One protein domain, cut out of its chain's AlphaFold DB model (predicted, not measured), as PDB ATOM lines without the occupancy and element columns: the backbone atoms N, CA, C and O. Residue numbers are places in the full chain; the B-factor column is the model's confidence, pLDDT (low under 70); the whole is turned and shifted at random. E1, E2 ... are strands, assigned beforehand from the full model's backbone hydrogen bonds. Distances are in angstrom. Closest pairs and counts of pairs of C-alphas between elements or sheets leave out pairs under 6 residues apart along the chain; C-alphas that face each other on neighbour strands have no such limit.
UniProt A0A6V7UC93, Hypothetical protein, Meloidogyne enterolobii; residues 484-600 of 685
ATOM      1  N   VAL A 484     324.679 224.627 285.105       89.00
ATOM      2  CA  VAL A 484     323.846 225.848 285.001       89.00
ATOM      3  C   VAL A 484     322.395 225.551 284.572       89.00
ATOM      4  O   VAL A 484     322.156 225.176 283.417       89.00
ATOM      5  N   ASN A 485     321.441 225.774 285.485       86.75
ATOM      6  CA  ASN A 485     320.005 225.552 285.293       86.75
ATOM      7  C   ASN A 485     319.612 224.068 285.085       86.75
ATOM      8  O   ASN A 485     318.722 223.756 284.281       86.75
ATOM      9  N   GLY A 486     320.272 223.137 285.777       87.88
ATOM     10  CA  GLY A 486     319.973 221.709 285.742       87.88
ATOM     11  C   GLY A 486     321.025 220.821 286.416       87.88
ATOM     12  O   GLY A 486     321.912 221.246 287.133       87.88
ATOM     13  N   PHE A 487     320.948 219.516 286.183       89.56
ATOM     14  CA  PHE A 487     321.969 218.596 286.679       89.56
ATOM     15  C   PHE A 487     322.136 217.418 285.726       89.56
ATOM     16  O   PHE A 487     321.271 217.122 284.901       89.56
ATOM     17  N   GLU A 488     323.266 216.737 285.856       91.81
ATOM     18  CA  GLU A 488     323.619 215.541 285.104       91.81
ATOM     19  C   GLU A 488     323.999 214.420 286.076       91.81
ATOM     20  O   GLU A 488     324.598 214.669 287.121       91.81
ATOM     21  N   CYS A 489     323.656 213.179 285.746       91.44
ATOM     22  CA  CYS A 489     324.005 212.022 286.559       91.44
ATOM     23  C   CYS A 489     325.192 211.275 285.948       91.44
ATOM     24  O   CYS A 489     325.084 210.679 284.879       91.44
ATOM     25  N   ASP A 490     326.325 211.284 286.647       91.50
ATOM     26  CA  ASP A 490     327.488 210.477 286.297       91.50
ATOM     27  C   ASP A 490     327.301 209.042 286.809       91.50
ATOM     28  O   ASP A 490     327.411 208.759 288.008       91.50
ATOM     29  N   CYS A 491     327.004 208.134 285.879       92.19
ATOM     30  CA  CYS A 491     326.852 206.701 286.140       92.19
ATOM     31  C   CYS A 491     328.175 205.918 286.005       92.19
ATOM     32  O   CYS A 491     328.178 204.688 286.118       92.19
ATOM     33  N   SER A 492     329.304 206.588 285.741       91.31
ATOM     34  CA  SER A 492     330.582 205.935 285.434       91.31
ATOM     35  C   SER A 492     331.039 204.996 286.554       91.31
ATOM     36  O   SER A 492     331.204 205.396 287.703       91.31
ATOM     37  N   GLY A 493     331.273 203.726 286.211       86.44
ATOM     38  CA  GLY A 493     331.740 202.707 287.159       86.44
ATOM     39  C   GLY A 493     330.674 202.165 288.120       86.44
ATOM     40  O   GLY A 493     331.031 201.418 289.026       86.44
ATOM     41  N   THR A 494     329.392 202.504 287.937       89.12
ATOM     42  CA  THR A 494     328.294 202.000 288.789       89.12
ATOM     43  C   THR A 494     327.668 200.687 288.313       89.12
ATOM     44  O   THR A 494     327.001 200.030 289.106       89.12
ATOM     45  N   GLY A 495     327.834 200.333 287.033       89.50
ATOM     46  CA  GLY A 495     327.076 199.255 286.381       89.50
ATOM     47  C   GLY A 495     325.665 199.660 285.925       89.50
ATOM     48  O   GLY A 495     324.908 198.813 285.469       89.50
ATOM     49  N   TYR A 496     325.304 200.947 286.018       91.44
ATOM     50  CA  TYR A 496     324.004 201.475 285.592       91.44
ATOM     51  C   TYR A 496     324.141 202.501 284.459       91.44
ATOM     52  O   TYR A 496     325.197 203.089 284.224       91.44
ATOM     53  N   SER A 497     323.033 202.718 283.760       90.62
ATOM     54  CA  SER A 497     322.858 203.615 282.621       90.62
ATOM     55  C   SER A 497     321.511 204.346 282.706       90.62
ATOM     56  O   SER A 497     320.701 204.076 283.593       90.62
ATOM     57  N   GLY A 498     321.269 205.280 281.782       88.62
ATOM     58  CA  GLY A 498     320.113 206.180 281.807       88.62
ATOM     59  C   GLY A 498     320.460 207.569 282.345       88.62
ATOM     60  O   GLY A 498     321.574 207.805 282.811       88.62
ATOM     61  N   SER A 499     319.523 208.511 282.238       87.69
ATOM     62  CA  SER A 499     319.721 209.905 282.669       87.69
ATOM     63  C   SER A 499     319.752 210.079 284.189       87.69
ATOM     64  O   SER A 499     320.174 211.127 284.668       87.69
ATOM     65  N   TYR A 500     319.309 209.064 284.930       87.50
ATOM     66  CA  TYR A 500     319.240 209.020 286.389       87.50
ATOM     67  C   TYR A 500     319.914 207.757 286.953       87.50
ATOM     68  O   TYR A 500     319.653 207.380 288.094       87.50
ATOM     69  N   CYS A 501     320.765 207.097 286.154       90.44
ATOM     70  CA  CYS A 501     321.399 205.807 286.454       90.44
ATOM     71  C   CYS A 501     320.394 204.750 286.949       90.44
ATOM     72  O   CYS A 501     320.642 204.022 287.912       90.44
ATOM     73  N   GLU A 502     319.219 204.717 286.319       87.19
ATOM     74  CA  GLU A 502     318.068 203.909 286.712       87.19
ATOM     75  C   GLU A 502     318.013 202.529 286.030       87.19
ATOM     76  O   GLU A 502     317.267 201.657 286.480       87.19
ATOM     77  N   PHE A 503     318.793 202.320 284.963       90.12
ATOM     78  CA  PHE A 503     318.803 201.087 284.177       90.12
ATOM     79  C   PHE A 503     320.086 200.292 284.401       90.12
ATOM     80  O   PHE A 503     321.170 200.718 284.009       90.12
ATOM     81  N   ASP A 504     319.938 199.116 284.998       90.38
ATOM     82  CA  ASP A 504     320.980 198.097 285.118       90.38
ATOM     83  C   ASP A 504     321.589 197.749 283.744       90.38
ATOM     84  O   ASP A 504     320.851 197.575 282.767       90.38
ATOM     85  N   ILE A 505     322.920 197.685 283.644       90.88
ATOM     86  CA  ILE A 505     323.616 197.292 282.412       90.88
ATOM     87  C   ILE A 505     323.829 195.781 282.441       90.88
ATOM     88  O   ILE A 505     324.669 195.301 283.190       90.88
ATOM     89  N   ASP A 506     323.155 195.044 281.557       89.94
ATOM     90  CA  ASP A 506     323.429 193.617 281.394       89.94
ATOM     91  C   ASP A 506     324.793 193.401 280.714       89.94
ATOM     92  O   ASP A 506     324.916 193.448 279.484       89.94
ATOM     93  N   GLU A 507     325.852 193.163 281.499       89.31
ATOM     94  CA  GLU A 507     327.176 192.941 280.913       89.31
ATOM     95  C   GLU A 507     327.271 191.608 280.157       89.31
ATOM     96  O   GLU A 507     328.188 191.438 279.345       89.31
ATOM     97  N   CYS A 508     326.320 190.686 280.343       87.69
ATOM     98  CA  CYS A 508     326.234 189.415 279.626       87.69
ATOM     99  C   CYS A 508     325.632 189.543 278.208       87.69
ATOM    100  O   CYS A 508     325.813 188.616 277.416       87.69
ATOM    101  N   GLU A 509     325.008 190.676 277.854       85.06
ATOM    102  CA  GLU A 509     324.531 190.982 276.487       85.06
ATOM    103  C   GLU A 509     325.418 191.975 275.698       85.06
ATOM    104  O   GLU A 509     325.195 192.213 274.506       85.06
ATOM    105  N   THR A 510     326.454 192.553 276.315       78.94
ATOM    106  CA  THR A 510     327.382 193.480 275.636       78.94
ATOM    107  C   THR A 510     328.191 192.828 274.500       78.94
ATOM    108  O   THR A 510     328.412 191.620 274.430       78.94
ATOM    109  N   THR A 511     328.771 193.645 273.612       63.81
ATOM    110  CA  THR A 511     329.671 193.153 272.545       63.81
ATOM    111  C   THR A 511     330.949 192.470 273.062       63.81
ATOM    112  O   THR A 511     331.693 191.893 272.272       63.81
ATOM    113  N   SER A 512     331.210 192.530 274.372       62.53
ATOM    114  CA  SER A 512     332.362 191.929 275.054       62.53
ATOM    115  C   SER A 512     332.041 190.581 275.722       62.53
ATOM    116  O   SER A 512     332.954 189.884 276.170       62.53
ATOM    117  N   SER A 513     330.768 190.182 275.807       59.59
ATOM    118  CA  SER A 513     330.317 189.109 276.710       59.59
ATOM    119  C   SER A 513     330.883 187.726 276.397       59.59
ATOM    120  O   SER A 513     331.077 186.923 277.308       59.59
ATOM    121  N   SER A 514     331.270 187.468 275.142       59.69
ATOM    122  CA  SER A 514     331.932 186.214 274.751       59.69
ATOM    123  C   SER A 514     333.334 186.020 275.364       59.69
ATOM    124  O   SER A 514     333.916 184.951 275.172       59.69
ATOM    125  N   SER A 515     333.894 187.007 276.080       66.88
ATOM    126  CA  SER A 515     335.167 186.877 276.810       66.88
ATOM    127  C   SER A 515     335.109 187.249 278.299       66.88
ATOM    128  O   SER A 515     336.151 187.221 278.952       66.88
ATOM    129  N   ILE A 516     333.937 187.594 278.852       85.44
ATOM    130  CA  ILE A 516     333.804 187.983 280.272       85.44
ATOM    131  C   ILE A 516     333.936 186.767 281.198       85.44
ATOM    132  O   ILE A 516     334.663 186.830 282.187       85.44
ATOM    133  N   CYS A 517     333.292 185.648 280.856       87.81
ATOM    134  CA  CYS A 517     333.448 184.377 281.562       87.81
ATOM    135  C   CYS A 517     334.342 183.439 280.742       87.81
ATOM    136  O   CYS A 517     333.912 182.810 279.775       87.81
ATOM    137  N   GLN A 518     335.613 183.359 281.124       87.62
ATOM    138  CA  GLN A 518     336.610 182.505 280.486       87.62
ATOM    139  C   GLN A 518     336.330 181.017 280.756       87.62
ATOM    140  O   GLN A 518     335.447 180.646 281.532       87.62
ATOM    141  N   ASN A 519     337.076 180.140 280.077       85.94
ATOM    142  CA  ASN A 519     336.975 178.681 280.226       85.94
ATOM    143  C   ASN A 519     335.541 178.126 280.063       85.94
ATOM    144  O   ASN A 519     335.177 177.097 280.636       85.94
ATOM    145  N   ASN A 520     334.744 178.792 279.214       84.50
ATOM    146  CA  ASN A 520     333.378 178.407 278.849       84.50
ATOM    147  C   ASN A 520     332.393 178.432 280.046       84.50
ATOM    148  O   ASN A 520     331.454 177.634 280.100       84.50
ATOM    149  N   GLY A 521     332.634 179.312 281.028       86.75
ATOM    150  CA  GLY A 521     331.703 179.597 282.125       86.75
ATOM    151  C   GLY A 521     330.446 180.343 281.660       86.75
ATOM    152  O   GLY A 521     330.461 181.018 280.632       86.75
ATOM    153  N   THR A 522     329.357 180.224 282.417       88.56
ATOM    154  CA  THR A 522     328.071 180.876 282.109       88.56
ATOM    155  C   THR A 522     328.014 182.255 282.764       88.56
ATOM    156  O   THR A 522     328.287 182.370 283.956       88.56
ATOM    157  N   CYS A 523     327.652 183.295 282.015       90.31
ATOM    158  CA  CYS A 523     327.444 184.642 282.553       90.31
ATOM    159  C   CYS A 523     326.012 184.786 283.091       90.31
ATOM    160  O   CYS A 523     325.069 184.357 282.428       90.31
ATOM    161  N   HIS A 524     325.857 185.390 284.270       90.50
ATOM    162  CA  HIS A 524     324.568 185.782 284.845       90.50
ATOM    163  C   HIS A 524     324.615 187.266 285.218       90.50
ATOM    164  O   HIS A 524     325.491 187.657 285.991       90.50
ATOM    165  N   ASN A 525     323.678 188.069 284.718       90.12
ATOM    166  CA  ASN A 525     323.554 189.474 285.106       90.12
ATOM    167  C   ASN A 525     323.098 189.614 286.576       90.12
ATOM    168  O   ASN A 525     322.306 188.799 287.068       90.12
ATOM    169  N   TRP A 526     323.613 190.618 287.285       89.88
ATOM    170  CA  TRP A 526     323.265 190.997 288.654       89.88
ATOM    171  C   TRP A 526     323.159 192.535 288.765       89.88
ATOM    172  O   TRP A 526     323.822 193.251 288.033       89.88
ATOM    173  N   PRO A 527     322.378 193.085 289.715       90.81
ATOM    174  CA  PRO A 527     322.222 194.537 289.818       90.81
ATOM    175  C   PRO A 527     323.556 195.288 290.021       90.81
ATOM    176  O   PRO A 527     324.141 195.238 291.107       90.81
ATOM    177  N   GLY A 528     323.996 196.010 288.989       87.06
ATOM    178  CA  GLY A 528     325.242 196.774 288.899       87.06
ATOM    179  C   GLY A 528     326.513 195.968 288.598       87.06
ATOM    180  O   GLY A 528     327.604 196.521 288.761       87.06
ATOM    181  N   THR A 529     326.421 194.672 288.270       89.38
ATOM    182  CA  THR A 529     327.591 193.815 288.002       89.38
ATOM    183  C   THR A 529     327.208 192.453 287.408       89.38
ATOM    184  O   THR A 529     326.125 191.953 287.657       89.38
ATOM    185  N   PHE A 530     328.127 191.720 286.784       89.44
ATOM    186  CA  PHE A 530     327.880 190.333 286.368       89.44
ATOM    187  C   PHE A 530     328.426 189.306 287.375       89.44
ATOM    188  O   PHE A 530     329.297 189.572 288.208       89.44
ATOM    189  N   LYS A 531     327.972 188.056 287.246       89.69
ATOM    190  CA  LYS A 531     328.513 186.899 287.966       89.69
ATOM    191  C   LYS A 531     328.733 185.717 287.029       89.69
ATOM    192  O   LYS A 531     327.783 185.163 286.480       89.69
ATOM    193  N   CYS A 532     329.977 185.256 286.923       90.25
ATOM    194  CA  CYS A 532     330.291 184.027 286.200       90.25
ATOM    195  C   CYS A 532     330.036 182.768 287.049       90.25
ATOM    196  O   CYS A 532     330.487 182.649 288.191       90.25
ATOM    197  N   GLU A 533     329.353 181.788 286.464       90.12
ATOM    198  CA  GLU A 533     329.253 180.416 286.953       90.12
ATOM    199  C   GLU A 533     330.307 179.552 286.249       90.12
ATOM    200  O   GLU A 533     330.212 179.242 285.056       90.12
ATOM    201  N   CYS A 534     331.354 179.189 286.987       88.62
ATOM    202  CA  CYS A 534     332.500 178.477 286.434       88.62
ATOM    203  C   CYS A 534     332.234 176.983 286.255       88.62
ATOM    204  O   CYS A 534     331.665 176.322 287.126       88.62
ATOM    205  N   ARG A 535     332.730 176.422 285.147       86.94
ATOM    206  CA  ARG A 535     332.765 174.967 284.953       86.94
ATOM    207  C   ARG A 535     333.690 174.298 285.970       86.94
ATOM    208  O   ARG A 535     334.626 174.909 286.491       86.94
ATOM    209  N   LEU A 536     333.442 173.009 286.212       82.25
ATOM    210  CA  LEU A 536     334.293 172.159 287.048       82.25
ATOM    211  C   LEU A 536     335.764 172.292 286.631       82.25
ATOM    212  O   LEU A 536     336.089 172.185 285.450       82.25
ATOM    213  N   GLY A 537     336.635 172.539 287.610       80.31
ATOM    214  CA  GLY A 537     338.063 172.771 287.385       80.31
ATOM    215  C   GLY A 537     338.499 174.239 287.326       80.31
ATOM    216  O   GLY A 537     339.702 174.469 287.291       80.31
ATOM    217  N   PHE A 538     337.591 175.224 287.399       87.62
ATOM    218  CA  PHE A 538     337.934 176.658 287.349       87.62
ATOM    219  C   PHE A 538     337.302 177.485 288.483       87.62
ATOM    220  O   PHE A 538     336.268 177.107 289.035       87.62
ATOM    221  N   ILE A 539     337.943 178.604 288.840       86.19
ATOM    222  CA  ILE A 539     337.512 179.615 289.827       86.19
ATOM    223  C   ILE A 539     337.945 181.033 289.387       86.19
ATOM    224  O   ILE A 539     338.681 181.195 288.413       86.19
ATOM    225  N   GLY A 540     337.515 182.057 290.129       85.88
ATOM    226  CA  GLY A 540     337.812 183.474 289.864       85.88
ATOM    227  C   GLY A 540     336.630 184.227 289.266       85.88
ATOM    228  O   GLY A 540     335.683 183.607 288.780       85.88
ATOM    229  N   ILE A 541     336.670 185.560 289.330       85.38
ATOM    230  CA  ILE A 541     335.555 186.427 288.902       85.38
ATOM    231  C   ILE A 541     335.214 186.266 287.412       85.38
ATOM    232  O   ILE A 541     334.051 186.357 287.034       85.38
ATOM    233  N   HIS A 542     336.216 185.927 286.596       88.12
ATOM    234  CA  HIS A 542     336.102 185.647 285.167       88.12
ATOM    235  C   HIS A 542     336.290 184.154 284.851       88.12
ATOM    236  O   HIS A 542     336.530 183.802 283.700       88.12
ATOM    237  N   CYS A 543     336.247 183.259 285.847       89.38
ATOM    238  CA  CYS A 543     336.589 181.833 285.706       89.38
ATOM    239  C   CYS A 543     337.976 181.569 285.088       89.38
ATOM    240  O   CYS A 543     338.199 180.551 284.429       89.38
ATOM    241  N   GLN A 544     338.906 182.503 285.281       87.25
ATOM    242  CA  GLN A 544     340.202 182.546 284.613       87.25
ATOM    243  C   GLN A 544     341.291 181.709 285.306       87.25
ATOM    244  O   GLN A 544     342.314 181.407 284.695       87.25
ATOM    245  N   LEU A 545     341.083 181.308 286.566       87.00
ATOM    246  CA  LEU A 545     342.057 180.554 287.357       87.00
ATOM    247  C   LEU A 545     341.672 179.067 287.463       87.00
ATOM    248  O   LEU A 545     340.496 178.754 287.661       87.00
ATOM    249  N   PRO A 546     342.631 178.127 287.398       85.06
ATOM    250  CA  PRO A 546     342.355 176.720 287.660       85.06
ATOM    251  C   PRO A 546     342.048 176.485 289.147       85.06
ATOM    252  O   PRO A 546     342.667 177.058 290.047       85.06
ATOM    253  N   ASN A 547     341.101 175.594 289.418       85.50
ATOM    254  CA  ASN A 547     340.765 175.151 290.762       85.50
ATOM    255  C   ASN A 547     341.806 174.135 291.247       85.50
ATOM    256  O   ASN A 547     341.756 172.965 290.869       85.50
ATOM    257  N   LEU A 548     342.710 174.565 292.130       83.94
ATOM    258  CA  LEU A 548     343.790 173.723 292.662       83.94
ATOM    259  C   LEU A 548     343.293 172.449 293.374       83.94
ATOM    260  O   LEU A 548     344.031 171.470 293.438       83.94
ATOM    261  N   CYS A 549     342.054 172.440 293.889       83.69
ATOM    262  CA  CYS A 549     341.442 171.265 294.518       83.69
ATOM    263  C   CYS A 549     340.793 170.277 293.531       83.69
ATOM    264  O   CYS A 549     340.278 169.246 293.967       83.69
ATOM    265  N   HIS A 550     340.776 170.571 292.229       81.38
ATOM    266  CA  HIS A 550     340.257 169.663 291.208       81.38
ATOM    267  C   HIS A 550     341.400 168.821 290.606       81.38
ATOM    268  O   HIS A 550     342.475 169.366 290.348       81.38
ATOM    269  N   PRO A 551     341.208 167.511 290.354       67.31
ATOM    270  CA  PRO A 551     342.188 166.713 289.615       67.31
ATOM    271  C   PRO A 551     342.367 167.237 288.183       67.31
ATOM    272  O   PRO A 551     341.379 167.588 287.532       67.31
ATOM    273  N   ASP A 552     343.602 167.248 287.679       63.75
ATOM    274  CA  ASP A 552     343.863 167.426 286.248       63.75
ATOM    275  C   ASP A 552     343.469 166.125 285.515       63.75
ATOM    276  O   ASP A 552     343.896 165.046 285.925       63.75
ATOM    277  N   PRO A 553     342.636 166.161 284.460       59.03
ATOM    278  CA  PRO A 553     342.313 164.961 283.688       59.03
ATOM    279  C   PRO A 553     343.475 164.433 282.822       59.03
ATOM    280  O   PRO A 553     343.375 163.315 282.319       59.03
ATOM    281  N   ASN A 554     344.554 165.202 282.622       58.16
ATOM    282  CA  ASN A 554     345.691 164.849 281.758       58.16
ATOM    283  C   ASN A 554     346.971 164.479 282.529       58.16
ATOM    284  O   ASN A 554     347.803 163.732 282.012       58.16
ATOM    285  N   LEU A 555     347.134 164.972 283.759       56.03
ATOM    286  CA  LEU A 555     348.165 164.524 284.696       56.03
ATOM    287  C   LEU A 555     347.496 163.741 285.828       56.03
ATOM    288  O   LEU A 555     346.624 164.267 286.504       56.03
ATOM    289  N   ASN A 556     347.980 162.532 286.133       56.16
ATOM    290  CA  ASN A 556     347.585 161.770 287.334       56.16
ATOM    291  C   ASN A 556     348.148 162.398 288.638       56.16
ATOM    292  O   ASN A 556     348.695 161.701 289.494       56.16
ATOM    293  N   GLN A 557     348.087 163.724 288.762       60.44
ATOM    294  CA  GLN A 557     348.612 164.531 289.858       60.44
ATOM    295  C   GLN A 557     347.632 165.673 290.153       60.44
ATOM    296  O   GLN A 557     347.062 166.286 289.254       60.44
ATOM    297  N   THR A 558     347.427 165.960 291.432       66.00
ATOM    298  CA  THR A 558     346.612 167.085 291.896       66.00
ATOM    299  C   THR A 558     347.402 168.390 291.835       66.00
ATOM    300  O   THR A 558     348.566 168.404 292.224       66.00
ATOM    301  N   LEU A 559     346.766 169.510 291.471       70.38
ATOM    302  CA  LEU A 559     347.391 170.849 291.489       70.38
ATOM    303  C   LEU A 559     347.650 171.410 292.913       70.38
ATOM    304  O   LEU A 559     348.033 172.570 293.067       70.38
ATOM    305  N   HIS A 560     347.440 170.608 293.961       74.62
ATOM    306  CA  HIS A 560     347.584 170.985 295.365       74.62
ATOM    307  C   HIS A 560     348.638 170.145 296.098       74.62
ATOM    308  O   HIS A 560     348.802 168.953 295.833       74.62
ATOM    309  N   ASN A 561     349.260 170.730 297.126       79.00
ATOM    310  CA  ASN A 561     350.381 170.122 297.857       79.00
ATOM    311  C   ASN A 561     349.990 169.536 299.233       79.00
ATOM    312  O   ASN A 561     350.850 169.353 300.093       79.00
ATOM    313  N   CYS A 562     348.707 169.242 299.467       85.25
ATOM    314  CA  CYS A 562     348.231 168.557 300.676       85.25
ATOM    315  C   CYS A 562     348.744 167.104 300.735       85.25
ATOM    316  O   CYS A 562     348.135 166.219 300.139       85.25
ATOM    317  N   VAL A 563     349.852 166.841 301.441       84.31
ATOM    318  CA  VAL A 563     350.536 165.530 301.377       84.31
ATOM    319  C   VAL A 563     349.771 164.432 302.126       84.31
ATOM    320  O   VAL A 563     349.509 163.371 301.569       84.31
ATOM    321  N   HIS A 564     349.378 164.690 303.378       86.06
ATOM    322  CA  HIS A 564     348.580 163.767 304.204       86.06
ATOM    323  C   HIS A 564     347.242 164.411 304.585       86.06
ATOM    324  O   HIS A 564     346.894 164.549 305.759       86.06
ATOM    325  N   GLY A 565     346.511 164.893 303.582       85.19
ATOM    326  CA  GLY A 565     345.262 165.623 303.774       85.19
ATOM    327  C   GLY A 565     344.470 165.789 302.483       85.19
ATOM    328  O   GLY A 565     344.938 165.446 301.401       85.19
ATOM    329  N   ARG A 566     343.260 166.332 302.603       87.00
ATOM    330  CA  ARG A 566     342.381 166.665 301.480       87.00
ATOM    331  C   ARG A 566     342.417 168.169 301.210       87.00
ATOM    332  O   ARG A 566     342.321 168.959 302.142       87.00
ATOM    333  N   CYS A 567     342.469 168.563 299.940       86.44
ATOM    334  CA  CYS A 567     342.278 169.956 299.536       86.44
ATOM    335  C   CYS A 567     340.821 170.394 299.746       86.44
ATOM    336  O   CYS A 567     339.888 169.741 299.266       86.44
ATOM    337  N   VAL A 568     340.624 171.495 300.470       87.25
ATOM    338  CA  VAL A 568     339.314 172.067 300.803       87.25
ATOM    339  C   VAL A 568     339.320 173.589 300.644       87.25
ATOM    340  O   VAL A 568     340.365 174.234 300.664       87.25
ATOM    341  N   ARG A 569     338.124 174.173 300.488       85.38
ATOM    342  CA  ARG A 569     337.894 175.630 300.367       85.38
ATOM    343  C   ARG A 569     338.837 176.341 299.368       85.38
ATOM    344  O   ARG A 569     339.518 177.299 299.759       85.38
ATOM    345  N   PRO A 570     338.866 175.912 298.088       84.94
ATOM    346  CA  PRO A 570     339.548 176.670 297.048       84.94
ATOM    347  C   PRO A 570     338.923 178.067 296.958       84.94
ATOM    348  O   PRO A 570     337.700 178.212 296.953       84.94
ATOM    349  N   ARG A 571     339.766 179.095 296.928       86.88
ATOM    350  CA  ARG A 571     339.369 180.507 296.906       86.88
ATOM    351  C   ARG A 571     340.382 181.317 296.111       86.88
ATOM    352  O   ARG A 571     341.508 180.871 295.900       86.88
ATOM    353  N   VAL A 572     339.990 182.519 295.716       87.50
ATOM    354  CA  VAL A 572     340.901 183.491 295.111       87.50
ATOM    355  C   VAL A 572     341.329 184.502 296.169       87.50
ATOM    356  O   VAL A 572     340.533 184.881 297.030       87.50
ATOM    357  N   VAL A 573     342.600 184.890 296.136       86.88
ATOM    358  CA  VAL A 573     343.181 185.943 296.975       86.88
ATOM    359  C   VAL A 573     343.946 186.928 296.101       86.88
ATOM    360  O   VAL A 573     344.589 186.531 295.132       86.88
ATOM    361  N   LEU A 574     343.881 188.210 296.452       84.19
ATOM    362  CA  LEU A 574     344.663 189.259 295.803       84.19
ATOM    363  C   LEU A 574     346.072 189.294 296.404       84.19
ATOM    364  O   LEU A 574     346.232 189.364 297.626       84.19
ATOM    365  N   GLY A 575     347.083 189.216 295.543       78.81
ATOM    366  CA  GLY A 575     348.485 189.376 295.908       78.81
ATOM    367  C   GLY A 575     348.852 190.829 296.214       78.81
ATOM    368  O   GLY A 575     348.104 191.765 295.927       78.81
ATOM    369  N   VAL A 576     350.039 191.029 296.791       80.44
ATOM    370  CA  VAL A 576     350.579 192.365 297.136       80.44
ATOM    371  C   VAL A 576     350.882 193.209 295.884       80.44
ATOM    372  O   VAL A 576     351.009 194.425 295.952       80.44
ATOM    373  N   ASP A 577     350.994 192.541 294.743       80.25
ATOM    374  CA  ASP A 577     351.184 193.061 293.394       80.25
ATOM    375  C   ASP A 577     349.862 193.319 292.640       80.25
ATOM    376  O   ASP A 577     349.890 193.766 291.497       80.25
ATOM    377  N   GLY A 578     348.711 193.050 293.267       73.62
ATOM    378  CA  GLY A 578     347.380 193.288 292.700       73.62
ATOM    379  C   GLY A 578     346.846 192.183 291.782       73.62
ATOM    380  O   GLY A 578     345.718 192.303 291.311       73.62
ATOM    381  N   HIS A 579     347.599 191.105 291.543       79.62
ATOM    382  CA  HIS A 579     347.119 189.970 290.749       79.62
ATOM    383  C   HIS A 579     346.274 188.994 291.583       79.62
ATOM    384  O   HIS A 579     346.478 188.823 292.788       79.62
ATOM    385  N   GLU A 580     345.318 188.329 290.934       80.31
ATOM    386  CA  GLU A 580     344.506 187.273 291.543       80.31
ATOM    387  C   GLU A 580     345.230 185.920 291.517       80.31
ATOM    388  O   GLU A 580     345.653 185.445 290.462       80.31
ATOM    389  N   TYR A 581     345.300 185.256 292.672       83.94
ATOM    390  CA  TYR A 581     345.896 183.931 292.830       83.94
ATOM    391  C   TYR A 581     344.888 182.927 293.387       83.94
ATOM    392  O   TYR A 581     344.176 183.201 294.355       83.94
ATOM    393  N   ALA A 582     344.872 181.722 292.817       84.81
ATOM    394  CA  ALA A 582     344.151 180.593 293.390       84.81
ATOM    395  C   ALA A 582     344.891 180.079 294.634       84.81
ATOM    396  O   ALA A 582     346.101 179.859 294.608       84.81
ATOM    397  N   THR A 583     344.161 179.849 295.722       85.69
ATOM    398  CA  THR A 583     344.681 179.249 296.954       85.69
ATOM    399  C   THR A 583     343.671 178.264 297.544       85.69
ATOM    400  O   THR A 583     342.508 178.226 297.142       85.69
ATOM    401  N   HIS A 584     344.122 177.426 298.468       87.44
ATOM    402  CA  HIS A 584     343.353 176.345 299.078       87.44
ATOM    403  C   HIS A 584     343.803 176.121 300.523       87.44
ATOM    404  O   HIS A 584     344.884 176.560 300.911       87.44
ATOM    405  N   ASP A 585     342.995 175.406 301.305       89.44
ATOM    406  CA  ASP A 585     343.425 174.856 302.591       89.44
ATOM    407  C   ASP A 585     343.575 173.336 302.489       89.44
ATOM    408  O   ASP A 585     342.926 172.688 301.662       89.44
ATOM    409  N   CYS A 586     344.374 172.752 303.379       90.62
ATOM    410  CA  CYS A 586     344.462 171.308 303.546       90.62
ATOM    411  C   CYS A 586     343.772 170.869 304.847       90.62
ATOM    412  O   CYS A 586     344.133 171.306 305.939       90.62
ATOM    413  N   GLU A 587     342.794 169.971 304.739       91.19
ATOM    414  CA  GLU A 587     342.206 169.255 305.871       91.19
ATOM    415  C   GLU A 587     343.039 167.995 306.143       91.19
ATOM    416  O   GLU A 587     343.056 167.062 305.336       91.19
ATOM    417  N   CYS A 588     343.790 167.985 307.244       90.75
ATOM    418  CA  CYS A 588     344.759 166.927 307.522       90.75
ATOM    419  C   CYS A 588     344.118 165.636 308.033       90.75
ATOM    420  O   CYS A 588     343.182 165.648 308.832       90.75
ATOM    421  N   MET A 589     344.685 164.505 307.613       89.00
ATOM    422  CA  MET A 589     344.348 163.193 308.154       89.00
ATOM    423  C   MET A 589     344.815 163.071 309.612       89.00
ATOM    424  O   MET A 589     345.751 163.747 310.049       89.00
ATOM    425  N   ALA A 590     344.167 162.186 310.374       85.25
ATOM    426  CA  ALA A 590     344.481 161.972 311.785       85.25
ATOM    427  C   ALA A 590     345.974 161.654 311.988       85.25
ATOM    428  O   ALA A 590     346.522 160.760 311.347       85.25
ATOM    429  N   GLY A 591     346.623 162.397 312.890       82.94
ATOM    430  CA  GLY A 591     348.063 162.300 313.144       82.94
ATOM    431  C   GLY A 591     348.928 163.327 312.406       82.94
ATOM    432  O   GLY A 591     350.115 163.400 312.711       82.94
ATOM    433  N   TYR A 592     348.368 164.158 311.515       87.06
ATOM    434  CA  TYR A 592     349.104 165.193 310.772       87.06
ATOM    435  C   TYR A 592     348.561 166.615 311.008       87.06
ATOM    436  O   TYR A 592     347.394 166.805 311.341       87.06
ATOM    437  N   THR A 593     349.417 167.631 310.850       86.25
ATOM    438  CA  THR A 593     349.095 169.050 311.093       86.25
ATOM    439  C   THR A 593     349.961 170.027 310.273       86.25
ATOM    440  O   THR A 593     350.991 169.665 309.694       86.25
ATOM    441  N   GLY A 594     349.566 171.305 310.263       84.50
ATOM    442  CA  GLY A 594     350.147 172.385 309.459       84.50
ATOM    443  C   GLY A 594     349.563 172.485 308.052       84.50
ATOM    444  O   GLY A 594     348.920 171.559 307.572       84.50
ATOM    445  N   ASP A 595     349.831 173.609 307.393       85.38
ATOM    446  CA  ASP A 595     349.071 174.098 306.230       85.38
ATOM    447  C   ASP A 595     349.113 173.179 304.996       85.38
ATOM    448  O   ASP A 595     348.224 173.241 304.155       85.38
ATOM    449  N   LEU A 596     350.115 172.293 304.913       87.06
ATOM    450  CA  LEU A 596     350.286 171.272 303.864       87.06
ATOM    451  C   LEU A 596     350.218 169.823 304.398       87.06
ATOM    452  O   LEU A 596     350.546 168.872 303.689       87.06
ATOM    453  N   CYS A 597     349.827 169.637 305.664       88.00
ATOM    454  CA  CYS A 597     349.706 168.336 306.336       88.00
ATOM    455  C   CYS A 597     350.983 167.472 306.297       88.00
ATOM    456  O   CYS A 597     350.938 166.260 306.088       88.00
ATOM    457  N   MET A 598     352.145 168.104 306.496       85.88
ATOM    458  CA  MET A 598     353.453 167.429 306.498       85.88
ATOM    459  C   MET A 598     354.026 167.165 307.897       85.88
ATOM    460  O   MET A 598     354.942 166.357 308.025       85.88
ATOM    461  N   ARG A 599     353.530 167.825 308.954       85.25
ATOM    462  CA  ARG A 599     354.044 167.630 310.321       85.25
ATOM    463  C   ARG A 599     353.238 166.558 311.034       85.25
ATOM    464  O   ARG A 599     352.014 166.628 311.020       85.25
ATOM    465  N   LEU A 600     353.909 165.617 311.691       79.44
ATOM    466  CA  LEU A 600     353.257 164.671 312.596       79.44
ATOM    467  C   LEU A 600     352.822 165.384 313.885       79.44
ATOM    468  O   LEU A 600     353.507 166.284 314.373       79.44
TER     469      LEU A 600
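What this domain is: This is residues 484 to 600 of the 685 residues of the protein "Hypothetical protein" of Meloidogyne enterolobii (UniProt A0A6V7UC93). With little regular structure, this is a long rod of loops: strand E1 near one end, then the short hairpin E2 and E3, then the longer hairpin E4 and E5. The 117 printed residues, all strand by class, have five named strands holding 34 residues, and no named helix. Both hairpins are antiparallel. The whole is only just extended, close to loose: radius of gyration of the C-alphas 20.5 A, spans 74 by 30 by 24 A.

How they stand to each other: E1, residues 486 to 490, pairs with no named strand. Look next at the hairpin of E2, residues 522 to 526, and E3, residues 529 to 533, where N 524 and O 531 are 2.9 A apart. In the hairpin of E4, residues 565 to 574, and E5, residues 580 to 588, N 568 and O 585 are 2.9 A apart. E3 and E4 are apart.

Where its parts are: Find C-alpha 486 at (319.973, 221.709, 285.742), where E1 begins. E4 spans 25.0 A; E5 runs 25.9 A to C-alpha 588 at (344.759, 166.927, 307.522).

The domain as a whole: The printed part has no cut. Links E1 to E2 and E3 to E4 are long. Residues 511 to 515 and 551 to 558 have pLDDT under 70.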